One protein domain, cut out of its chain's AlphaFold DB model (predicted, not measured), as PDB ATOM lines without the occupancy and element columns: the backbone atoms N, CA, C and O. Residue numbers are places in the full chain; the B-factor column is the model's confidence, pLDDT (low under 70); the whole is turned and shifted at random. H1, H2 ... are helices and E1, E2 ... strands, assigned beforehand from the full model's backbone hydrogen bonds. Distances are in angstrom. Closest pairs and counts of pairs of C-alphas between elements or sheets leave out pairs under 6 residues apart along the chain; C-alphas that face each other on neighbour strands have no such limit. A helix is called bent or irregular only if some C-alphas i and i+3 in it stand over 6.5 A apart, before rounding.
ATOM      1  N   GLU A   2     -47.328  39.822 -20.440       78.38
ATOM      2  CA  GLU A   2     -46.828  38.444 -20.233       78.38
ATOM      3  C   GLU A   2     -46.668  37.673 -21.556       78.38
ATOM      4  O   GLU A   2     -45.589  37.145 -21.812       78.38
ATOM      5  N   TYR A   3     -47.659  37.762 -22.451       82.06
ATOM      6  CA  TYR A   3     -47.603  37.187 -23.803       82.06
ATOM      7  C   TYR A   3     -46.409  37.670 -24.638       82.06
ATOM      8  O   TYR A   3     -45.765  36.873 -25.309       82.06
ATOM      9  N   LEU A   4     -46.060  38.961 -24.558       88.19
ATOM     10  CA  LEU A   4     -44.910  39.498 -25.288       88.19
ATOM     11  C   LEU A   4     -43.594  38.883 -24.796       88.19
ATOM     12  O   LEU A   4     -42.716  38.596 -25.598       88.19
ATOM     13  N   ARG A   5     -43.450  38.661 -23.484       89.06
ATOM     14  CA  ARG A   5     -42.255  38.007 -22.939       89.06
ATOM     15  C   ARG A   5     -42.137  36.575 -23.456       89.06
ATOM     16  O   ARG A   5     -41.071  36.206 -23.925       89.06
ATOM     17  N   GLU A   6     -43.222  35.805 -23.402       90.81
ATOM     18  CA  GLU A   6     -43.243  34.423 -23.903       90.81
ATOM     19  C   GLU A   6     -42.920  34.355 -25.398       90.81
ATOM     20  O   GLU A   6     -42.098  33.538 -25.812       90.81
ATOM     21  N   ALA A   7     -43.492  35.257 -26.200       90.19
ATOM     22  CA  ALA A   7     -43.208  35.338 -27.628       90.19
ATOM     23  C   ALA A   7     -41.739  35.702 -27.911       90.19
ATOM     24  O   ALA A   7     -41.128  35.152 -28.821       90.19
ATOM     25  N   LEU A   8     -41.129  36.582 -27.114       91.75
ATOM     26  CA  LEU A   8     -39.706  36.910 -27.252       91.75
ATOM     27  C   LEU A   8     -38.793  35.763 -26.797       91.75
ATOM     28  O   LEU A   8     -37.754  35.530 -27.406       91.75
ATOM     29  N   ASP A   9     -39.177  35.004 -25.774       93.62
ATOM     30  CA  ASP A   9     -38.441  33.800 -25.373       93.62
ATOM     31  C   ASP A   9     -38.551  32.703 -26.452       93.62
ATOM     32  O   ASP A   9     -37.602  31.948 -26.691       93.62
ATOM     33  N   GLN A  10     -39.669  32.664 -27.183       95.44
ATOM     34  CA  GLN A  10     -39.802  31.847 -28.386       95.44
ATOM     35  C   GLN A  10     -38.839  32.299 -29.495       95.44
ATOM     36  O   GLN A  10     -38.266  31.435 -30.157       95.44
ATOM     37  N   VAL A  11     -38.588  33.604 -29.676       95.88
ATOM     38  CA  VAL A  11     -37.578  34.099 -30.638       95.88
ATOM     39  C   VAL A  11     -36.201  33.505 -30.339       95.88
ATOM     40  O   VAL A  11     -35.562  32.970 -31.245       95.88
ATOM     41  N   ASP A  12     -35.770  33.526 -29.075       94.38
ATOM     42  CA  ASP A  12     -34.488  32.936 -28.663       94.38
ATOM     43  C   ASP A  12     -34.428  31.432 -28.964       94.38
ATOM     44  O   ASP A  12     -33.446  30.933 -29.524       94.38
ATOM     45  N   SER A  13     -35.503  30.705 -28.646       95.25
ATOM     46  CA  SER A  13     -35.606  29.275 -28.949       95.25
ATOM     47  C   SER A  13     -35.529  29.001 -30.457       95.25
ATOM     48  O   SER A  13     -34.870  28.051 -30.889       95.25
ATOM     49  N   GLN A  29     -55.046  32.286 -39.924       65.50
ATOM     50  CA  GLN A  29     -55.910  32.507 -41.078       65.50
ATOM     51  C   GLN A  29     -56.396  33.953 -41.023       65.50
ATOM     52  O   GLN A  29     -56.933  34.388 -40.004       65.50
ATOM     53  N   THR A  30     -56.173  34.691 -42.101       64.56
ATOM     54  CA  THR A  30     -56.676  36.050 -42.279       64.56
ATOM     55  C   THR A  30     -57.651  36.046 -43.453       64.56
ATOM     56  O   THR A  30     -57.577  35.179 -44.322       64.56
ATOM     57  N   ASN A  31     -58.550  37.028 -43.506       61.91
ATOM     58  CA  ASN A  31     -59.380  37.271 -44.694       61.91
ATOM     59  C   ASN A  31     -58.590  37.991 -45.809       61.91
ATOM     60  O   ASN A  31     -59.167  38.440 -46.793       61.91
ATOM     61  N   PHE A  32     -57.274  38.140 -45.628       67.00
ATOM     62  CA  PHE A  32     -56.375  38.854 -46.518       67.00
ATOM     63  C   PHE A  32     -55.528  37.842 -47.281       67.00
ATOM     64  O   PHE A  32     -54.500  37.359 -46.789       67.00
ATOM     65  N   ASP A  33     -55.972  37.514 -48.492       63.44
ATOM     66  CA  ASP A  33     -55.306  36.536 -49.357       63.44
ATOM     67  C   ASP A  33     -53.830  36.907 -49.599       63.44
ATOM     68  O   ASP A  33     -52.956  36.043 -49.531       63.44
ATOM     69  N   ASN A  34     -53.535  38.205 -49.730       62.81
ATOM     70  CA  ASN A  34     -52.198  38.767 -49.970       62.81
ATOM     71  C   ASN A  34     -51.213  38.679 -48.785       62.81
ATOM     72  O   ASN A  34     -50.053  39.045 -48.926       62.81
ATOM     73  N   VAL A  35     -51.635  38.207 -47.607       72.25
ATOM     74  CA  VAL A  35     -50.719  37.924 -46.475       72.25
ATOM     75  C   VAL A  35     -50.937  36.549 -45.855       72.25
ATOM     76  O   VAL A  35     -50.264  36.175 -44.894       72.25
ATOM     77  N   SER A  36     -51.833  35.744 -46.423       69.25
ATOM     78  CA  SER A  36     -52.206  34.436 -45.877       69.25
ATOM     79  C   SER A  36     -51.030  33.460 -45.792       69.25
ATOM     80  O   SER A  36     -50.951  32.643 -44.873       69.25
ATOM     81  N   ASN A  37     -50.084  33.555 -46.728       77.81
ATOM     82  CA  ASN A  37     -48.885  32.723 -46.728       77.81
ATOM     83  C   ASN A  37     -47.707  33.344 -45.975       77.81
ATOM     84  O   ASN A  37     -46.797  32.604 -45.591       77.81
ATOM     85  N   PHE A  38     -47.733  34.651 -45.695       83.69
ATOM     86  CA  PHE A  38     -46.689  35.314 -44.915       83.69
ATOM     87  C   PHE A  38     -46.507  34.649 -43.547       83.69
ATOM     88  O   PHE A  38     -45.404  34.222 -43.212       83.69
ATOM     89  N   PHE A  39     -47.604  34.417 -42.823       87.38
ATOM     90  CA  PHE A  39     -47.608  33.850 -41.471       87.38
ATOM     91  C   PHE A  39     -47.328  32.338 -41.398       87.38
ATOM     92  O   PHE A  39     -47.698  31.669 -40.432       87.38
ATOM     93  N   ARG A  40     -46.661  31.770 -42.406       88.88
ATOM     94  CA  ARG A  40     -46.186  30.382 -42.413       88.88
ATOM     95  C   ARG A  40     -44.696  30.313 -42.104       88.88
ATOM     96  O   ARG A  40     -43.898  31.102 -42.609       88.88
ATOM     97  N   SER A  41     -44.329  29.306 -41.316       90.38
ATOM     98  CA  SER A  41     -42.938  28.875 -41.132       90.38
ATOM     99  C   SER A  41     -42.619  27.702 -42.062       90.38
ATOM    100  O   SER A  41     -43.521  26.969 -42.459       90.38
ATOM    101  N   GLY A  42     -41.349  27.496 -42.395       89.81
ATOM    102  CA  GLY A  42     -40.916  26.442 -43.313       89.81
ATOM    103  C   GLY A  42     -39.393  26.399 -43.496       89.81
ATOM    104  O   GLY A  42     -38.660  26.957 -42.675       89.81
ATOM    105  N   PRO A  43     -38.903  25.778 -44.584       87.44
ATOM    106  CA  PRO A  43     -37.477  25.719 -44.920       87.44
ATOM    107  C   PRO A  43     -36.756  27.059 -45.041       87.44
ATOM    108  O   PRO A  43     -35.552  27.128 -44.805       87.44
ATOM    109  N   LYS A  44     -37.472  28.113 -45.445       85.31
ATOM    110  CA  LYS A  44     -36.872  29.413 -45.780       85.31
ATOM    111  C   LYS A  44     -37.023  30.466 -44.692       85.31
ATOM    112  O   LYS A  44     -36.251  31.415 -44.667       85.31
ATOM    113  N   ARG A  45     -38.001  30.320 -43.799       90.75
ATOM    114  CA  ARG A  45     -38.222  31.270 -42.709       90.75
ATOM    115  C   ARG A  45     -38.958  30.650 -41.538       90.75
ATOM    116  O   ARG A  45     -39.639  29.635 -41.670       90.75
ATOM    117  N   LYS A  46     -38.892  31.337 -40.412       92.81
ATOM    118  CA  LYS A  46     -39.769  31.141 -39.263       92.81
ATOM    119  C   LYS A  46     -40.456  32.452 -38.981       92.81
ATOM    120  O   LYS A  46     -39.806  33.489 -39.062       92.81
ATOM    121  N   VAL A  47     -41.728  32.393 -38.640       93.38
ATOM    122  CA  VAL A  47     -42.509  33.571 -38.274       93.38
ATOM    123  C   VAL A  47     -43.035  33.373 -36.866       93.38
ATOM    124  O   VAL A  47     -43.416  32.269 -36.486       93.38
ATOM    125  N   ILE A  48     -43.001  34.434 -36.075       94.06
ATOM    126  CA  ILE A  48     -43.503  34.488 -34.709       94.06
ATOM    127  C   ILE A  48     -44.403  35.714 -34.641       94.06
ATOM    128  O   ILE A  48     -43.949  36.839 -34.853       94.06
ATOM    129  N   GLN A  49     -45.683  35.498 -34.363       92.50
ATOM    130  CA  GLN A  49     -46.650  36.580 -34.228       92.50
ATOM    131  C   GLN A  49     -46.548  37.194 -32.830       92.50
ATOM    132  O   GLN A  49     -46.616  36.467 -31.840       92.50
ATOM    133  N   LEU A  50     -46.386  38.516 -32.739       93.25
ATOM    134  CA  LEU A  50     -46.326  39.232 -31.459       93.25
ATOM    135  C   LEU A  50     -47.652  39.909 -31.115       93.25
ATOM    136  O   LEU A  50     -48.101  39.824 -29.974       93.25
ATOM    137  N   ASN A  51     -48.261  40.579 -32.092       93.31
ATOM    138  CA  ASN A  51     -49.571  41.210 -31.964       93.31
ATOM    139  C   ASN A  51     -50.334  41.120 -33.283       93.31
ATOM    140  O   ASN A  51     -49.711  41.150 -34.347       93.31
ATOM    141  N   GLN A  52     -51.658  41.030 -33.227       91.50
ATOM    142  CA  GLN A  52     -52.499  41.139 -34.408       91.50
ATOM    143  C   GLN A  52     -53.875  41.675 -34.031       91.50
ATOM    144  O   GLN A  52     -54.533  41.099 -33.170       91.50
ATOM    145  N   ASP A  53     -54.330  42.676 -34.775       92.56
ATOM    146  CA  ASP A  53     -55.679  43.220 -34.692       92.56
ATOM    147  C   ASP A  53     -56.245  43.395 -36.100       92.56
ATOM    148  O   ASP A  53     -55.516  43.663 -37.051       92.56
ATOM    149  N   SER A  54     -57.546  43.208 -36.270       92.94
ATOM    150  CA  SER A  54     -58.195  43.320 -37.576       92.94
ATOM    151  C   SER A  54     -59.643  43.739 -37.417       92.94
ATOM    152  O   SER A  54     -60.256  43.463 -36.386       92.94
ATOM    153  N   GLY A  55     -60.202  44.322 -38.468       91.81
ATOM    154  CA  GLY A  55     -61.597  44.727 -38.506       91.81
ATOM    155  C   GLY A  55     -62.197  44.588 -39.895       91.81
ATOM    156  O   GLY A  55     -61.484  44.478 -40.893       91.81
ATOM    157  N   ASP A  56     -63.523  44.575 -39.928       93.94
ATOM    158  CA  ASP A  56     -64.341  44.430 -41.125       93.94
ATOM    159  C   ASP A  56     -65.568  45.336 -40.978       93.94
ATOM    160  O   ASP A  56     -66.509  45.006 -40.260       93.94
ATOM    161  N   TYR A  57     -65.536  46.508 -41.608       92.81
ATOM    162  CA  TYR A  57     -66.607  47.503 -41.538       92.81
ATOM    163  C   TYR A  57     -67.911  47.035 -42.191       92.81
ATOM    164  O   TYR A  57     -68.981  47.539 -41.843       92.81
ATOM    165  N   ASP A  58     -67.845  46.082 -43.121       92.50
ATOM    166  CA  ASP A  58     -69.027  45.575 -43.818       92.50
ATOM    167  C   ASP A  58     -69.784  44.550 -42.966       92.50
ATOM    168  O   ASP A  58     -71.008  44.403 -43.086       92.50
ATOM    169  N   HIS A  59     -69.068  43.857 -42.080       90.25
ATOM    170  CA  HIS A  59     -69.612  42.792 -41.243       90.25
ATOM    171  C   HIS A  59     -69.675  43.115 -39.742       90.25
ATOM    172  O   HIS A  59     -70.401  42.423 -39.020       90.25
ATOM    173  N   ASP A  60     -69.006  44.172 -39.279       91.94
ATOM    174  CA  ASP A  60     -69.067  44.677 -37.906       91.94
ATOM    175  C   ASP A  60     -69.651  46.106 -37.858       91.94
ATOM    176  O   ASP A  60     -68.928  47.090 -38.024       91.94
ATOM    177  N   PRO A  61     -70.968  46.258 -37.618       90.81
ATOM    178  CA  PRO A  61     -71.617  47.569 -37.588       90.81
ATOM    179  C   PRO A  61     -71.249  48.410 -36.357       90.81
ATOM    180  O   PRO A  61     -71.563  49.603 -36.333       90.81
ATOM    181  N   ASP A  62     -70.644  47.802 -35.331       95.62
ATOM    182  CA  ASP A  62     -70.195  48.497 -34.125       95.62
ATOM    183  C   ASP A  62     -68.743  48.983 -34.257       95.62
ATOM    184  O   ASP A  62     -68.287  49.754 -33.409       95.62
ATOM    185  N   LEU A  63     -68.030  48.566 -35.312       95.50
ATOM    186  CA  LEU A  63     -66.678  49.008 -35.615       95.50
ATOM    187  C   LEU A  63     -66.687  50.447 -36.132       95.50
ATOM    188  O   LEU A  63     -67.305  50.800 -37.135       95.50
ATOM    189  N   THR A  64     -65.955  51.298 -35.431       95.81
ATOM    190  CA  THR A  64     -65.819  52.720 -35.727       95.81
ATOM    191  C   THR A  64     -64.378  53.063 -36.069       95.81
ATOM    192  O   THR A  64     -63.439  52.415 -35.608       95.81
ATOM    193  N   GLN A  65     -64.197  54.155 -36.810       94.88
ATOM    194  CA  GLN A  65     -62.868  54.664 -37.148       94.88
ATOM    195  C   GLN A  65     -62.019  54.981 -35.903       94.88
ATOM    196  O   GLN A  65     -60.811  54.769 -35.908       94.88
ATOM    197  N   ASP A  66     -62.636  55.434 -34.808       97.00
ATOM    198  CA  ASP A  66     -61.920  55.681 -33.550       97.00
ATOM    199  C   ASP A  66     -61.371  54.380 -32.934       97.00
ATOM    200  O   ASP A  66     -60.293  54.391 -32.337       97.00
ATOM    201  N   GLN A  67     -62.079  53.253 -33.084       96.44
ATOM    202  CA  GLN A  67     -61.587  51.946 -32.631       96.44
ATOM    203  C   GLN A  67     -60.445  51.440 -33.510       96.44
ATOM    204  O   GLN A  67     -59.457  50.954 -32.973       96.44
ATOM    205  N   GLU A  68     -60.544  51.595 -34.829       95.50
ATOM    206  CA  GLU A  68     -59.447  51.269 -35.745       95.50
ATOM    207  C   GLU A  68     -58.182  52.077 -35.408       95.50
ATOM    208  O   GLU A  68     -57.106  51.502 -35.253       95.50
ATOM    209  N   ILE A  69     -58.308  53.392 -35.196       95.69
ATOM    210  CA  ILE A  69     -57.184  54.244 -34.781       95.69
ATOM    211  C   ILE A  69     -56.604  53.765 -33.444       95.69
ATOM    212  O   ILE A  69     -55.384  53.735 -33.273       95.69
ATOM    213  N   ALA A  70     -57.450  53.374 -32.487       96.75
ATOM    214  CA  ALA A  70     -56.983  52.836 -31.213       96.75
ATOM    215  C   ALA A  70     -56.197  51.524 -31.393       96.75
ATOM    216  O   ALA A  70     -55.131  51.388 -30.793       96.75
ATOM    217  N   MET A  71     -56.666  50.611 -32.252       96.00
ATOM    218  CA  MET A  71     -55.957  49.369 -32.593       96.00
ATOM    219  C   MET A  71     -54.611  49.659 -33.265       96.00
ATOM    220  O   MET A  71     -53.600  49.053 -32.923       96.00
ATOM    221  N   GLN A  72     -54.566  50.634 -34.175       95.00
ATOM    222  CA  GLN A  72     -53.325  51.055 -34.820       95.00
ATOM    223  C   GLN A  72     -52.301  51.568 -33.793       95.00
ATOM    224  O   GLN A  72     -51.135  51.175 -33.834       95.00
ATOM    225  N   LEU A  73     -52.729  52.428 -32.863       95.56
ATOM    226  CA  LEU A  73     -51.865  52.971 -31.809       95.56
ATOM    227  C   LEU A  73     -51.387  51.884 -30.837       95.56
ATOM    228  O   LEU A  73     -50.245  51.931 -30.376       95.56
ATOM    229  N   GLU A  74     -52.238  50.908 -30.521       95.31
ATOM    230  CA  GLU A  74     -51.855  49.751 -29.710       95.31
ATOM    231  C   GLU A  74     -50.809  48.886 -30.428       95.31
ATOM    232  O   GLU A  74     -49.805  48.509 -29.818       95.31
ATOM    233  N   ASN A  75     -50.987  48.647 -31.728       94.81
ATOM    234  CA  ASN A  75     -50.043  47.890 -32.544       94.81
ATOM    235  C   ASN A  75     -48.669  48.586 -32.631       94.81
ATOM    236  O   ASN A  75     -47.635  47.936 -32.461       94.81
ATOM    237  N   GLU A  76     -48.648  49.911 -32.802       95.50
ATOM    238  CA  GLU A  76     -47.420  50.722 -32.773       95.50
ATOM    239  C   GLU A  76     -46.729  50.648 -31.398       95.50
ATOM    240  O   GLU A  76     -45.524  50.401 -31.305       95.50
ATOM    241  N   ALA A  77     -47.489  50.766 -30.303       95.44
ATOM    242  CA  ALA A  77     -46.947  50.618 -28.952       95.44
ATOM    243  C   ALA A  77     -46.368  49.210 -28.702       95.44
ATOM    244  O   ALA A  77     -45.350  49.066 -28.008       95.44
ATOM    245  N   TYR A  78     -46.980  48.173 -29.281       95.06
ATOM    246  CA  TYR A  78     -46.464  46.805 -29.254       95.06
ATOM    247  C   TYR A  78     -45.131  46.686 -29.991       95.06
ATOM    248  O   TYR A  78     -44.194  46.099 -29.443       95.06
ATOM    249  N   PHE A  79     -45.024  47.267 -31.191       95.69
ATOM    250  CA  PHE A  79     -43.785  47.279 -31.969       95.69
ATOM    251  C   PHE A  79     -42.650  47.953 -31.198       95.69
ATOM    252  O   PHE A  79     -41.592  47.352 -31.031       95.69
ATOM    253  N   GLU A  80     -42.874  49.151 -30.655       96.44
ATOM    254  CA  GLU A  80     -41.852  49.886 -29.897       96.44
ATOM    255  C   GLU A  80     -41.408  49.125 -28.639       96.44
ATOM    256  O   GLU A  80     -40.219  49.049 -28.314       96.44
ATOM    257  N   THR A  81     -42.353  48.480 -27.949       96.62
ATOM    258  CA  THR A  81     -42.039  47.652 -26.779       96.62
ATOM    259  C   THR A  81     -41.233  46.410 -27.167       96.62
ATOM    260  O   THR A  81     -40.277  46.052 -26.470       96.62
ATOM    261  N   ALA A  82     -41.594  45.743 -28.266       96.81
ATOM    262  CA  ALA A  82     -40.859  44.598 -28.793       96.81
ATOM    263  C   ALA A  82     -39.452  45.004 -29.251       96.81
ATOM    264  O   ALA A  82     -38.478  44.340 -28.895       96.81
ATOM    265  N   LEU A  83     -39.328  46.129 -29.961       96.50
ATOM    266  CA  LEU A  83     -38.063  46.689 -30.425       96.50
ATOM    267  C   LEU A  83     -37.121  46.962 -29.255       96.50
ATOM    268  O   LEU A  83     -35.985  46.490 -29.272       96.50
ATOM    269  N   ALA A  84     -37.592  47.651 -28.215       96.56
ATOM    270  CA  ALA A  84     -36.785  47.936 -27.032       96.56
ATOM    271  C   ALA A  84     -36.284  46.651 -26.348       96.56
ATOM    272  O   ALA A  84     -35.131  46.577 -25.911       96.56
ATOM    273  N   GLN A  85     -37.122  45.611 -26.276       96.56
ATOM    274  CA  GLN A  85     -36.722  44.335 -25.688       96.56
ATOM    275  C   GLN A  85     -35.723  43.575 -26.564       96.56
ATOM    276  O   GLN A  85     -34.708  43.111 -26.043       96.56
ATOM    277  N   LEU A  86     -35.943  43.498 -27.877       96.06
ATOM    278  CA  LEU A  86     -34.993  42.884 -28.809       96.06
ATOM    279  C   LEU A  86     -33.654  43.632 -28.807       96.06
ATOM    280  O   LEU A  86     -32.601  43.000 -28.776       96.06
ATOM    281  N   GLN A  87     -33.673  44.966 -28.724       96.25
ATOM    282  CA  GLN A  87     -32.463  45.776 -28.573       96.25
ATOM    283  C   GLN A  87     -31.696  45.465 -27.290       96.25
ATOM    284  O   GLN A  87     -30.467  45.433 -27.299       96.25
ATOM    285  N   SER A  88     -32.403  45.210 -26.186       95.25
ATOM    286  CA  SER A  88     -31.756  44.818 -24.931       95.25
ATOM    287  C   SER A  88     -31.082  43.441 -25.010       95.25
ATOM    288  O   SER A  88     -30.096  43.216 -24.311       95.25
ATOM    289  N   ARG A  89     -31.588  42.540 -25.871       94.50
ATOM    290  CA  ARG A  89     -31.073  41.172 -26.059       94.50
ATOM    291  C   ARG A  89     -29.938  41.101 -27.084       94.50
ATOM    292  O   ARG A  89     -28.930  40.449 -26.831       94.50
ATOM    293  N   TYR A  90     -30.083  41.781 -28.220       93.94
ATOM    294  CA  TYR A  90     -29.209  41.609 -29.390       93.94
ATOM    295  C   TYR A  90     -28.423  42.869 -29.776       93.94
ATOM    296  O   TYR A  90     -27.661  42.854 -30.740       93.94
ATOM    297  N   GLY A  91     -28.584  43.964 -29.030       94.25
ATOM    298  CA  GLY A  91     -27.993  45.261 -29.352       94.25
ATOM    299  C   GLY A  91     -28.819  46.066 -30.359       94.25
ATOM    300  O   GLY A  91     -29.943  45.710 -30.713       94.25
ATOM    301  N   ALA A  92     -28.280  47.197 -30.813       93.25
ATOM    302  CA  ALA A  92     -28.972  48.052 -31.778       93.25
ATOM    303  C   ALA A  92     -29.228  47.308 -33.108       93.25
ATOM    304  O   ALA A  92     -28.353  46.556 -33.545       93.25
ATOM    305  N   PRO A  93     -30.393  47.511 -33.760       92.81
ATOM    306  CA  PRO A  93     -30.630  46.959 -35.086       92.81
ATOM    307  C   PRO A  93     -29.651  47.568 -36.088       92.81
ATOM    308  O   PRO A  93     -29.216  48.710 -35.933       92.81
ATOM    309  N   LEU A  94     -29.356  46.813 -37.143       86.56
ATOM    310  CA  LEU A  94     -28.473  47.258 -38.222       86.56
ATOM    311  C   LEU A  94     -29.126  48.333 -39.095       86.56
ATOM    312  O   LEU A  94     -28.448  49.148 -39.705       86.56
ATOM    313  N   GLY A  95     -30.454  48.361 -39.151       85.25
ATOM    314  CA  GLY A  95     -31.178  49.381 -39.889       85.25
ATOM    315  C   GLY A  95     -32.629  49.004 -40.111       85.25
ATOM    316  O   GLY A  95     -33.200  48.206 -39.362       85.25
ATOM    317  N   HIS A  96     -33.206  49.597 -41.152       83.25
ATOM    318  CA  HIS A  96     -34.590  49.365 -41.538       83.25
ATOM    319  C   HIS A  96     -34.725  48.189 -42.492       83.25
ATOM    320  O   HIS A  96     -35.591  47.370 -42.249       83.25
ATOM    321  N   THR A  97     -33.860  48.079 -43.506       75.25
ATOM    322  CA  THR A  97     -33.849  47.004 -44.514       75.25
ATOM    323  C   THR A  97     -32.415  46.525 -44.796       75.25
ATOM    324  O   THR A  97     -31.475  47.319 -44.690       75.25
ATOM    325  N   PRO A  98     -32.199  45.240 -45.133       71.88
ATOM    326  CA  PRO A  98     -30.904  44.759 -45.608       71.88
ATOM    327  C   PRO A  98     -30.646  45.221 -47.051       71.88
ATOM    328  O   PRO A  98     -31.579  45.501 -47.797       71.88
ATOM    329  N   VAL A  99     -29.381  45.260 -47.482       66.00
ATOM    330  CA  VAL A  99     -29.015  45.699 -48.849       66.00
ATOM    331  C   VAL A  99     -29.601  44.787 -49.932       66.00
ATOM    332  O   VAL A  99     -30.050  45.272 -50.964       66.00
ATOM    333  N   HIS A 100     -29.667  43.480 -49.676       68.56
ATOM    334  CA  HIS A 100     -30.320  42.504 -50.556       68.56
ATOM    335  C   HIS A 100     -31.795  42.287 -50.180       68.56
ATOM    336  O   HIS A 100     -32.281  41.158 -50.179       68.56
ATOM    337  N   TRP A 101     -32.495  43.369 -49.828       72.00
ATOM    338  CA  TRP A 101     -33.909  43.383 -49.436       72.00
ATOM    339  C   TRP A 101     -34.821  42.616 -50.397       72.00
ATOM    340  O   TRP A 101     -35.667  41.862 -49.936       72.00
ATOM    341  N   GLU A 102     -34.581  42.717 -51.704       67.31
ATOM    342  CA  GLU A 102     -35.325  42.005 -52.756       67.31
ATOM    343  C   GLU A 102     -35.334  40.475 -52.578       67.31
ATOM    344  O   GLU A 102     -36.237  39.804 -53.049       67.31
ATOM    345  N   SER A 103     -34.350  39.902 -51.878       63.44
ATOM    346  CA  SER A 103     -34.295  38.453 -51.623       63.44
ATOM    347  C   SER A 103     -35.098  37.993 -50.401       63.44
ATOM    348  O   SER A 103     -35.215  36.789 -50.168       63.44
ATOM    349  N   VAL A 104     -35.590  38.936 -49.592       66.75
ATOM    350  CA  VAL A 104     -36.254  38.675 -48.303       66.75
ATOM    351  C   VAL A 104     -37.593  39.399 -48.143       66.75
ATOM    352  O   VAL A 104     -38.302  39.147 -47.166       66.75
ATOM    353  N   VAL A 105     -37.935  40.294 -49.067       70.62
ATOM    354  CA  VAL A 105     -39.240  40.942 -49.144       70.62
ATOM    355  C   VAL A 105     -40.122  40.217 -50.142       70.62
ATOM    356  O   VAL A 105     -39.652  39.737 -51.165       70.62
ATOM    357  N   THR A 106     -41.420  40.210 -49.882       65.38
ATOM    358  CA  THR A 106     -42.407  40.012 -50.940       65.38
ATOM    359  C   THR A 106     -42.387  41.215 -51.879       65.38
ATOM    360  O   THR A 106     -42.891  42.288 -51.534       65.38
ATOM    361  N   THR A 107     -41.794  41.084 -53.055       59.00
ATOM    362  CA  THR A 107     -42.083  42.029 -54.131       59.00
ATOM    363  C   THR A 107     -43.486  41.744 -54.664       59.00
ATOM    364  O   THR A 107     -43.913  40.588 -54.719       59.00
ATOM    365  N   ASP A 108     -44.219  42.799 -55.032       55.28
ATOM    366  CA  ASP A 108     -45.302  42.680 -56.012       55.28
ATOM    367  C   ASP A 108     -44.634  42.203 -57.304       55.28
ATOM    368  O   ASP A 108     -44.145  43.002 -58.105       55.28
ATOM    369  N   ASP A 109     -44.439  40.892 -57.409       55.53
ATOM    370  CA  ASP A 109     -43.597  40.322 -58.440       55.53
ATOM    371  C   ASP A 109     -44.222  40.509 -59.817       55.53
ATOM    372  O   ASP A 109     -45.438  40.426 -60.009       55.53
ATOM    373  N   ASP A 110     -43.311  40.739 -60.759       57.06
ATOM    374  CA  ASP A 110     -43.474  40.622 -62.199       57.06
ATOM    375  C   ASP A 110     -44.501  39.533 -62.537       57.06
ATOM    376  O   ASP A 110     -44.302  38.354 -62.221       57.06
ATOM    377  N   GLU A 111     -45.618  39.946 -63.141       58.00
ATOM    378  CA  GLU A 111     -46.764  39.097 -63.484       58.00
ATOM    379  C   GLU A 111     -46.311  37.792 -64.163       58.00
ATOM    380  O   GLU A 111     -46.860  36.729 -63.884       58.00
ATOM    381  N   GLU A 112     -45.221  37.851 -64.935       61.78
ATOM    382  CA  GLU A 112     -44.594  36.722 -65.620       61.78
ATOM    383  C   GLU A 112     -44.062  35.623 -64.671       61.78
ATOM    384  O   GLU A 112     -44.219  34.435 -64.956       61.78
ATOM    385  N   GLN A 113     -43.462  35.967 -63.521       63.28
ATOM    386  CA  GLN A 113     -42.995  34.966 -62.546       63.28
ATOM    387  C   GLN A 113     -44.146  34.332 -61.773       63.28
ATOM    388  O   GLN A 113     -44.108  33.133 -61.480       63.28
ATOM    389  N   ARG A 114     -45.167  35.132 -61.452       67.00
ATOM    390  CA  ARG A 114     -46.380  34.643 -60.798       67.00
ATOM    391  C   ARG A 114     -47.115  33.664 -61.710       67.00
ATOM    392  O   ARG A 114     -47.382  32.547 -61.283       67.00
ATOM    393  N   GLU A 115     -47.331  34.024 -62.975       67.81
ATOM    394  CA  GLU A 115     -47.938  33.139 -63.981       67.81
ATOM    395  C   GLU A 115     -47.135  31.844 -64.177       67.81
ATOM    396  O   GLU A 115     -47.711  30.765 -64.315       67.81
ATOM    397  N   ALA A 116     -45.799  31.915 -64.154       73.44
ATOM    398  CA  ALA A 116     -44.953  30.738 -64.335       73.44
ATOM    399  C   ALA A 116     -45.070  29.708 -63.197       73.44
ATOM    400  O   ALA A 116     -44.749  28.536 -63.410       73.44
ATOM    401  N   ARG A 117     -45.494  30.134 -62.000       71.75
ATOM    402  CA  ARG A 117     -45.482  29.321 -60.773       71.75
ATOM    403  C   ARG A 117     -46.845  29.220 -60.078       71.75
ATOM    404  O   ARG A 117     -46.941  28.553 -59.054       71.75
ATOM    405  N   GLU A 118     -47.897  29.821 -60.634       69.00
ATOM    406  CA  GLU A 118     -49.252  29.879 -60.050       69.00
ATOM    407  C   GLU A 118     -49.872  28.492 -59.787       69.00
ATOM    408  O   GLU A 118     -50.664  28.333 -58.860       69.00
ATOM    409  N   ASP A 119     -49.462  27.469 -60.546       76.94
ATOM    410  CA  ASP A 119     -49.900  26.076 -60.371       76.94
ATOM    411  C   ASP A 119     -48.947  25.231 -59.495       76.94
ATOM    412  O   ASP A 119     -49.170  24.030 -59.295       76.94
ATOM    413  N   GLU A 120     -47.854  25.810 -58.986       81.00
ATOM    414  CA  GLU A 120     -46.913  25.088 -58.131       81.00
ATOM    415  C   GLU A 120     -47.505  24.830 -56.743       81.00
ATOM    416  O   GLU A 120     -48.163  25.664 -56.124       81.00
ATOM    417  N   VAL A 121     -47.219  23.644 -56.214       79.50
ATOM    418  CA  VAL A 121     -47.596  23.243 -54.862       79.50
ATOM    419  C   VAL A 121     -46.332  22.818 -54.131       79.50
ATOM    420  O   VAL A 121     -45.647  21.888 -54.560       79.50
ATOM    421  N   ILE A 122     -46.043  23.476 -53.010       73.44
ATOM    422  CA  ILE A 122     -44.945  23.124 -52.110       73.44
ATOM    423  C   ILE A 122     -45.555  22.430 -50.897       73.44
ATOM    424  O   ILE A 122     -46.329  23.029 -50.155       73.44
ATOM    425  N   ASP A 123     -45.243  21.147 -50.721       77.44
ATOM    426  CA  ASP A 123     -45.706  20.331 -49.589       77.44
ATOM    427  C   ASP A 123     -47.235  20.358 -49.381       77.44
ATOM    428  O   ASP A 123     -47.749  20.394 -48.266       77.44
ATOM    429  N   GLY A 124     -47.992  20.345 -50.482       79.75
ATOM    430  CA  GLY A 124     -49.460  20.367 -50.454       79.75
ATOM    431  C   GLY A 124     -50.080  21.756 -50.261       79.75
ATOM    432  O   GLY A 124     -51.306  21.861 -50.232       79.75
ATOM    433  N   ILE A 125     -49.268  22.811 -50.160       77.62
ATOM    434  CA  ILE A 125     -49.712  24.202 -50.052       77.62
ATOM    435  C   ILE A 125     -49.441  24.916 -51.385       77.62
ATOM    436  O   ILE A 125     -48.333  24.791 -51.911       77.62
ATOM    437  N   PRO A 126     -50.421  25.652 -51.947       77.88
ATOM    438  CA  PRO A 126     -50.191  26.470 -53.132       77.88
ATOM    439  C   PRO A 126     -49.006  27.409 -52.921       77.88
ATOM    440  O   PRO A 126     -48.929  28.107 -51.903       77.88
ATOM    441  N   TRP A 127     -48.072  27.385 -53.867       77.38
ATOM    442  CA  TRP A 127     -46.962  28.316 -53.886       77.38
ATOM    443  C   TRP A 127     -47.491  29.738 -54.034       77.38
ATOM    444  O   TRP A 127     -48.398  29.990 -54.824       77.38
ATOM    445  N   THR A 128     -46.893  30.672 -53.299       72.31
ATOM    446  CA  THR A 128     -47.077  32.093 -53.567       72.31
ATOM    447  C   THR A 128     -45.763  32.851 -53.340       72.31
ATOM    448  O   THR A 128     -44.918  32.383 -52.554       72.31
ATOM    449  N   PRO A 129     -45.567  34.017 -53.988       71.56
ATOM    450  CA  PRO A 129     -44.388  34.861 -53.779       71.56
ATOM    451  C   PRO A 129     -44.151  35.177 -52.297       71.56
ATOM    452  O   PRO A 129     -43.011  35.163 -51.818       71.56
ATOM    453  N   GLU A 130     -45.232  35.340 -51.526       72.75
ATOM    454  CA  GLU A 130     -45.160  35.651 -50.105       72.75
ATOM    455  C   GLU A 130     -44.499  34.561 -49.287       72.75
ATOM    456  O   GLU A 130     -43.910  34.858 -48.253       72.75
ATOM    457  N   TYR A 131     -44.564  33.301 -49.711       74.44
ATOM    458  CA  TYR A 131     -43.839  32.223 -49.050       74.44
ATOM    459  C   TYR A 131     -42.374  32.144 -49.496       74.44
ATOM    460  O   TYR A 131     -41.480  31.954 -48.671       74.44
ATOM    461  N   ASP A 132     -42.119  32.299 -50.792       70.38
ATOM    462  CA  ASP A 132     -40.816  31.982 -51.375       70.38
ATOM    463  C   ASP A 132     -39.754  33.064 -51.160       70.38
ATOM    464  O   ASP A 132     -38.573  32.729 -51.013       70.38
ATOM    465  N   GLN A 133     -40.195  34.325 -51.119       65.12
ATOM    466  CA  GLN A 133     -39.358  35.512 -50.926       65.12
ATOM    467  C   GLN A 133     -39.660  36.243 -49.601       65.12
ATOM    468  O   GLN A 133     -38.807  36.944 -49.073       65.12
ATOM    469  N   GLY A 134     -40.840  36.045 -49.000       68.81
ATOM    470  CA  GLY A 134     -41.395  36.933 -47.966       68.81
ATOM    471  C   GLY A 134     -40.972  36.729 -46.518       68.81
ATOM    472  O   GLY A 134     -41.837  36.605 -45.654       68.81
ATOM    473  N   ALA A 135     -39.678  36.691 -46.185       82.12
ATOM    474  CA  ALA A 135     -39.309  36.843 -44.766       82.12
ATOM    475  C   ALA A 135     -39.921  38.122 -44.159       82.12
ATOM    476  O   ALA A 135     -40.142  38.186 -42.955       82.12
ATOM    477  N   VAL A 136     -40.248  39.098 -45.003       85.06
ATOM    478  CA  VAL A 136     -40.944  40.336 -44.674       85.06
ATOM    479  C   VAL A 136     -41.970  40.627 -45.770       85.06
ATOM    480  O   VAL A 136     -41.695  40.356 -46.938       85.06
ATOM    481  N   VAL A 137     -43.127  41.198 -45.428       81.62
ATOM    482  CA  VAL A 137     -44.107  41.656 -46.434       81.62
ATOM    483  C   VAL A 137     -43.915  43.135 -46.739       81.62
ATOM    484  O   VAL A 137     -43.733  43.932 -45.822       81.62
ATOM    485  N   TRP A 138     -43.986  43.539 -48.003       78.81
ATOM    486  CA  TRP A 138     -44.093  44.960 -48.327       78.81
ATOM    487  C   TRP A 138     -45.492  45.473 -47.959       78.81
ATOM    488  O   TRP A 138     -46.491  45.040 -48.524       78.81
ATOM    489  N   VAL A 139     -45.573  46.388 -46.993       76.38
ATOM    490  CA  VAL A 139     -46.837  46.951 -46.499       76.38
ATOM    491  C   VAL A 139     -46.733  48.464 -46.375       76.38
ATOM    492  O   VAL A 139     -45.719  48.996 -45.911       76.38
ATOM    493  N   ASP A 140     -47.795  49.164 -46.763       67.75
ATOM    494  CA  ASP A 140     -47.831  50.620 -46.714       67.75
ATOM    495  C   ASP A 140     -47.802  51.137 -45.271       67.75
ATOM    496  O   ASP A 140     -48.592  50.743 -44.412       67.75
ATOM    497  N   GLY A 141     -46.875  52.059 -44.998       65.88
ATOM    498  CA  GLY A 141     -46.751  52.706 -43.689       65.88
ATOM    499  C   GLY A 141     -46.277  51.790 -42.553       65.88
ATOM    500  O   GLY A 141     -46.394  52.183 -41.393       65.88
ATOM    501  N   GLY A 142     -45.758  50.599 -42.869       74.44
ATOM    502  CA  GLY A 142     -45.155  49.693 -41.895       74.44
ATOM    503  C   GLY A 142     -43.756  50.118 -41.452       74.44
ATOM    504  O   GLY A 142     -43.065  50.900 -42.111       74.44
ATOM    505  N   GLN A 143     -43.316  49.558 -40.329       87.56
ATOM    506  CA  GLN A 143     -41.963  49.732 -39.815       87.56
ATOM    507  C   GLN A 143     -41.234  48.402 -39.799       87.56
ATOM    508  O   GLN A 143     -41.801  47.373 -39.448       87.56
ATOM    509  N   MET A 144     -39.940  48.426 -40.106       91.50
ATOM    510  CA  MET A 144     -39.090  47.255 -39.941       91.50
ATOM    511  C   MET A 144     -37.778  47.618 -39.263       91.50
ATOM    512  O   MET A 144     -37.247  48.715 -39.465       91.50
ATOM    513  N   ARG A 145     -37.262  46.698 -38.450       92.88
ATOM    514  CA  ARG A 145     -35.877  46.677 -37.976       92.88
ATOM    515  C   ARG A 145     -35.301  45.283 -38.150       92.88
ATOM    516  O   ARG A 145     -36.039  44.304 -38.064       92.88
ATOM    517  N   TYR A 146     -33.993  45.192 -38.363       93.44
ATOM    518  CA  TYR A 146     -33.346  43.893 -38.508       93.44
ATOM    519  C   TYR A 146     -32.001  43.781 -37.794       93.44
ATOM    520  O   TYR A 146     -31.303  44.772 -37.562       93.44
ATOM    521  N   TRP A 147     -31.644  42.539 -37.483       93.44
ATOM    522  CA  TRP A 147     -30.372  42.120 -36.908       93.44
ATOM    523  C   TRP A 147     -29.790  40.969 -37.723       93.44
ATOM    524  O   TRP A 147     -30.500  40.278 -38.457       93.44
ATOM    525  N   VAL A 148     -28.492  40.742 -37.543       91.75
ATOM    526  CA  VAL A 148     -27.802  39.538 -38.007       91.75
ATOM    527  C   VAL A 148     -27.263  38.824 -36.779       91.75
ATOM    528  O   VAL A 148     -26.462  39.389 -36.035       91.75
ATOM    529  N   ILE A 149     -27.724  37.597 -36.556       91.06
ATOM    530  CA  ILE A 149     -27.363  36.777 -35.400       91.06
ATOM    531  C   ILE A 149     -26.815  35.455 -35.931       91.06
ATOM    532  O   ILE A 149     -27.563  34.595 -36.394       91.06
ATOM    533  N   GLY A 150     -25.490  35.307 -35.900       89.62
ATOM    534  CA  GLY A 150     -24.820  34.172 -36.533       89.62
ATOM    535  C   GLY A 150     -25.038  34.175 -38.048       89.62
ATOM    536  O   GLY A 150     -24.653  35.122 -38.726       89.62
ATOM    537  N   ASP A 151     -25.652  33.113 -38.567       88.31
ATOM    538  CA  ASP A 151     -25.978  32.909 -39.982       88.31
ATOM    539  C   ASP A 151     -27.438  33.254 -40.330       88.31
ATOM    540  O   ASP A 151     -27.952  32.844 -41.375       88.31
ATOM    541  N   ARG A 152     -28.119  34.009 -39.458       91.69
ATOM    542  CA  ARG A 152     -29.547  34.322 -39.585       91.69
ATOM    543  C   ARG A 152     -29.819  35.812 -39.567       91.69
ATOM    544  O   ARG A 152     -29.245  36.554 -38.769       91.69
ATOM    545  N   TYR A 153     -30.767  36.220 -40.399       92.19
ATOM    546  CA  TYR A 153     -31.475  37.472 -40.216       92.19
ATOM    547  C   TYR A 153     -32.590  37.298 -39.189       92.19
ATOM    548  O   TYR A 153     -33.281  36.278 -39.169       92.19
ATOM    549  N   LEU A 154     -32.776  38.333 -38.377       94.50
ATOM    550  CA  LEU A 154     -33.933  38.521 -37.514       94.50
ATOM    551  C   LEU A 154     -34.599  39.832 -37.922       94.50
ATOM    552  O   LEU A 154     -33.963  40.879 -37.839       94.50
ATOM    553  N   PHE A 155     -35.858  39.785 -38.337       94.69
ATOM    554  CA  PHE A 155     -36.655  40.945 -38.720       94.69
ATOM    555  C   PHE A 155     -37.758  41.151 -37.692       94.69
ATOM    556  O   PHE A 155     -38.487  40.213 -37.397       94.69
ATOM    557  N   LEU A 156     -37.900  42.364 -37.167       96.06
ATOM    558  CA  LEU A 156     -39.102  42.813 -36.474       96.06
ATOM    559  C   LEU A 156     -39.870  43.711 -37.436       96.06
ATOM    560  O   LEU A 156     -39.318  44.715 -37.890       96.06
ATOM    561  N   GLN A 157     -41.127  43.378 -37.704       94.25
ATOM    562  CA  GLN A 157     -41.987  44.119 -38.613       94.25
ATOM    563  C   GLN A 157     -43.296  44.521 -37.930       94.25
ATOM    564  O   GLN A 157     -43.967  43.680 -37.342       94.25
ATOM    565  N   GLU A 158     -43.663  45.792 -38.069       94.44
ATOM    566  CA  GLU A 158     -45.028  46.298 -37.950       94.44
ATOM    567  C   GLU A 158     -45.617  46.401 -39.358       94.44
ATOM    568  O   GLU A 158     -44.995  47.002 -40.241       94.44
ATOM    569  N   GLY A 159     -46.808  45.849 -39.576       91.31
ATOM    570  CA  GLY A 159     -47.480  45.937 -40.862       91.31
ATOM    571  C   GLY A 159     -48.945  46.318 -40.775       91.31
ATOM    572  O   GLY A 159     -49.614  46.083 -39.767       91.31
ATOM    573  N   ARG A 160     -49.414  46.945 -41.857       91.38
ATOM    574  CA  ARG A 160     -50.783  47.428 -42.029       91.38
ATOM    575  C   ARG A 160     -51.264  47.014 -43.409       91.38
ATOM    576  O   ARG A 160     -50.632  47.348 -44.406       91.38
ATOM    577  N   VAL A 161     -52.362  46.277 -43.457       89.06
ATOM    578  CA  VAL A 161     -52.961  45.799 -44.702       89.06
ATOM    579  C   VAL A 161     -54.394  46.286 -44.753       89.06
ATOM    580  O   VAL A 161     -55.130  46.185 -43.773       89.06
ATOM    581  N   TRP A 162     -54.768  46.814 -45.909       87.56
ATOM    582  CA  TRP A 162     -56.094  47.340 -46.180       87.56
ATOM    583  C   TRP A 162     -56.732  46.558 -47.315       87.56
ATOM    584  O   TRP A 162     -56.070  46.216 -48.293       87.56
ATOM    585  N   GLY A 163     -58.019  46.282 -47.167       85.06
ATOM    586  CA  GLY A 163     -58.870  45.656 -48.167       85.06
ATOM    587  C   GLY A 163     -60.146  46.466 -48.351       85.06
ATOM    588  O   GLY A 163     -60.312  47.533 -47.757       85.06
ATOM    589  N   ASP A 164     -61.052  45.958 -49.179       86.56
ATOM    590  CA  ASP A 164     -62.376  46.559 -49.344       86.56
ATOM    591  C   ASP A 164     -63.174  46.364 -48.047       86.56
ATOM    592  O   ASP A 164     -63.505  45.237 -47.692       86.56
ATOM    593  N   GLY A 165     -63.354  47.432 -47.268       86.00
ATOM    594  CA  GLY A 165     -64.056  47.394 -45.977       86.00
ATOM    595  C   GLY A 165     -63.291  46.742 -44.815       86.00
ATOM    596  O   GLY A 165     -63.693  46.902 -43.666       86.00
ATOM    597  N   THR A 166     -62.166  46.065 -45.057       91.25
ATOM    598  CA  THR A 166     -61.405  45.338 -44.023       91.25
ATOM    599  C   THR A 166     -60.024  45.933 -43.761       91.25
ATOM    600  O   THR A 166     -59.371  46.413 -44.688       91.25
ATOM    601  N   PHE A 167     -59.501  45.784 -42.542       92.12
ATOM    602  CA  PHE A 167     -58.094  46.069 -42.228       92.12
ATOM    603  C   PHE A 167     -57.440  44.996 -41.347       92.12
ATOM    604  O   PHE A 167     -58.110  44.247 -40.634       92.12
ATOM    605  N   LEU A 168     -56.108  44.954 -41.379       91.75
ATOM    606  CA  LEU A 168     -55.258  44.130 -40.528       91.75
ATOM    607  C   LEU A 168     -54.040  44.939 -40.075       91.75
ATOM    608  O   LEU A 168     -53.289  45.468 -40.895       91.75
ATOM    609  N   PHE A 169     -53.806  44.956 -38.770       93.38
ATOM    610  CA  PHE A 169     -52.588  45.421 -38.130       93.38
ATOM    611  C   PHE A 169     -51.856  44.236 -37.522       93.38
ATOM    612  O   PHE A 169     -52.467  43.353 -36.918       93.38
ATOM    613  N   PHE A 170     -50.539  44.203 -37.679       93.38
ATOM    614  CA  PHE A 170     -49.739  43.140 -37.101       93.38
ATOM    615  C   PHE A 170     -48.375  43.624 -36.631       93.38
ATOM    616  O   PHE A 170     -47.811  44.579 -37.171       93.38
ATOM    617  N   VAL A 171     -47.829  42.912 -35.649       94.88
ATOM    618  CA  VAL A 171     -46.407  42.925 -35.309       94.88
ATOM    619  C   VAL A 171     -45.913  41.489 -35.310       94.88
ATOM    620  O   VAL A 171     -46.444  40.644 -34.590       94.88
ATOM    621  N   SER A 172     -44.876  41.212 -36.091       94.81
ATOM    622  CA  SER A 172     -44.292  39.880 -36.209       94.81
ATOM    623  C   SER A 172     -42.774  39.929 -36.189       94.81
ATOM    624  O   SER A 172     -42.154  40.913 -36.594       94.81
ATOM    625  N   VAL A 173     -42.179  38.821 -35.767       95.81
ATOM    626  CA  VAL A 173     -40.760  38.547 -35.935       95.81
ATOM    627  C   VAL A 173     -40.585  37.458 -36.978       95.81
ATOM    628  O   VAL A 173     -41.219  36.409 -36.886       95.81
ATOM    629  N   ALA A 174     -39.697  37.683 -37.939       94.69
ATOM    630  CA  ALA A 174     -39.297  36.669 -38.899       94.69
ATOM    631  C   ALA A 174     -37.809  36.348 -38.773       94.69
ATOM    632  O   ALA A 174     -36.968  37.238 -38.655       94.69
ATOM    633  N   ILE A 175     -37.479  35.062 -38.814       94.06
ATOM    634  CA  ILE A 175     -36.107  34.559 -38.838       94.06
ATOM    635  C   ILE A 175     -35.888  33.906 -40.193       94.06
ATOM    636  O   ILE A 175     -36.678  33.056 -40.595       94.06
ATOM    637  N   SER A 176     -34.816  34.271 -40.883       91.94
ATOM    638  CA  SER A 176     -34.484  33.755 -42.214       91.94
ATOM    639  C   SER A 176     -32.984  33.466 -42.304       91.94
ATOM    640  O   SER A 176     -32.210  34.117 -41.592       91.94
ATOM    641  N   PRO A 177     -32.526  32.506 -43.126       88.12
ATOM    642  CA  PRO A 177     -31.112  32.395 -43.456       88.12
ATOM    643  C   PRO A 177     -30.571  33.715 -44.016       88.12
ATOM    644  O   PRO A 177     -31.273  34.443 -44.720       88.12
ATOM    645  N   VAL A 178     -29.304  34.023 -43.738       81.62
ATOM    646  CA  VAL A 178     -28.647  35.158 -44.394       81.62
ATOM    647  C   VAL A 178     -28.476  34.855 -45.881       81.62
ATOM    648  O   VAL A 178     -27.779  33.918 -46.269       81.62
TER     649      VAL A 178
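What this domain is: This is residues 2 to 13 and 29 to 178 of the 207 residues of an uncharacterized protein of Deinococcus hopiensis KR-140 (UniProt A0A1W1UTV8). A bent, twisted sheet of four strands has the long helix H2 running along one face, with the shorter H1 on the same face over the E1 side. On the side of the sheet away from H2 lie loops, among them residues 35 to 39 and 134 to 137, and beyond them the short H4 and, farthest out, H3. The 162 printed residues hold four named helices and four named strands, in the order H1 E1 H2 H3 H4 E2 E3 E4; the sheet, E1 E4 E3 E2, is antiparallel throughout, and the class is mixed, helices and strands. The whole is compact, with a radius of gyration of the C-alphas of 16.2 A and spans of 46 by 44 by 27 A.

How they stand to each other: In the sheet, E4, residues 166 to 177, and E3, residues 152 to 162, are inner strands and form a hairpin, with N 155 and O 174 2.8 A apart, within hydrogen-bond range. E1, residues 46 to 56, is an edge strand antiparallel to E4, with N 48 and O 173 at 2.8 A. E2, residues 143 to 149, is the other edge strand and forms a hairpin with E3, with N 145 and O 156 at 2.9 A. E2, E3 and E4 make a meander, each strand the antiparallel neighbour of the one before. E1 bends by 71 degrees at residue 50, E3 by 52 degrees at 158 and E4 by 60 degrees at 171. H2, residues 65 to 90, is on the sheet at a height of 8.8 A, over E4 and E3, and runs along the strands, at 2 degrees to E4 on the local plane; its closest C-alphas to E4 are those of Phe 79 and Val 171, 6.1 A. H1, residues 2 to 13, is on the same face at a height of 9.6 A, over E1 and E4; two layers are formed, helices on one face of a sheet. H1, with residues 4 to 8 alone, and H2 only just touch, with 3 pairs of C-alphas within 8 A, the closest being Leu 4 and Ala 82 at 7.4 A. H3, residues 111 to 117, and H4, residues 129 to 132, are not on the sheet; they are close but not clearly touching, with the C-alphas of Arg 114 and Pro 129 closest at 7.3 A. In H1, H2 and H3 every O i to N i+4 pair is within hydrogen-bond range; H4 is too short for one.

Where its parts are: H2 measures 36.9 A, from C-alpha 65 at (-62.868, 54.664, -37.148) to C-alpha 90. E4 measures 32.9 A and ends at C-alpha 177 at (-31.112, 32.395, -43.456), E3 30.3 A, E1 28.0 A and E2 20.0 A. H1 begins at C-alpha 2 at (-46.828, 38.444, -20.233).

The domain as a whole: The C-alphas of Pro 61 and Gly 150, 48.7 A apart, are the two farthest apart. Residues 14 to 28 are not printed, and C-alphas 13 and 29 are 23.9 A apart across the cut. The links H2 to H3 and H3 to H4 are long. Mean pLDDT of the printed part is 84.8; 27 residues are under 70, among them 29 to 34 and 106 to 115.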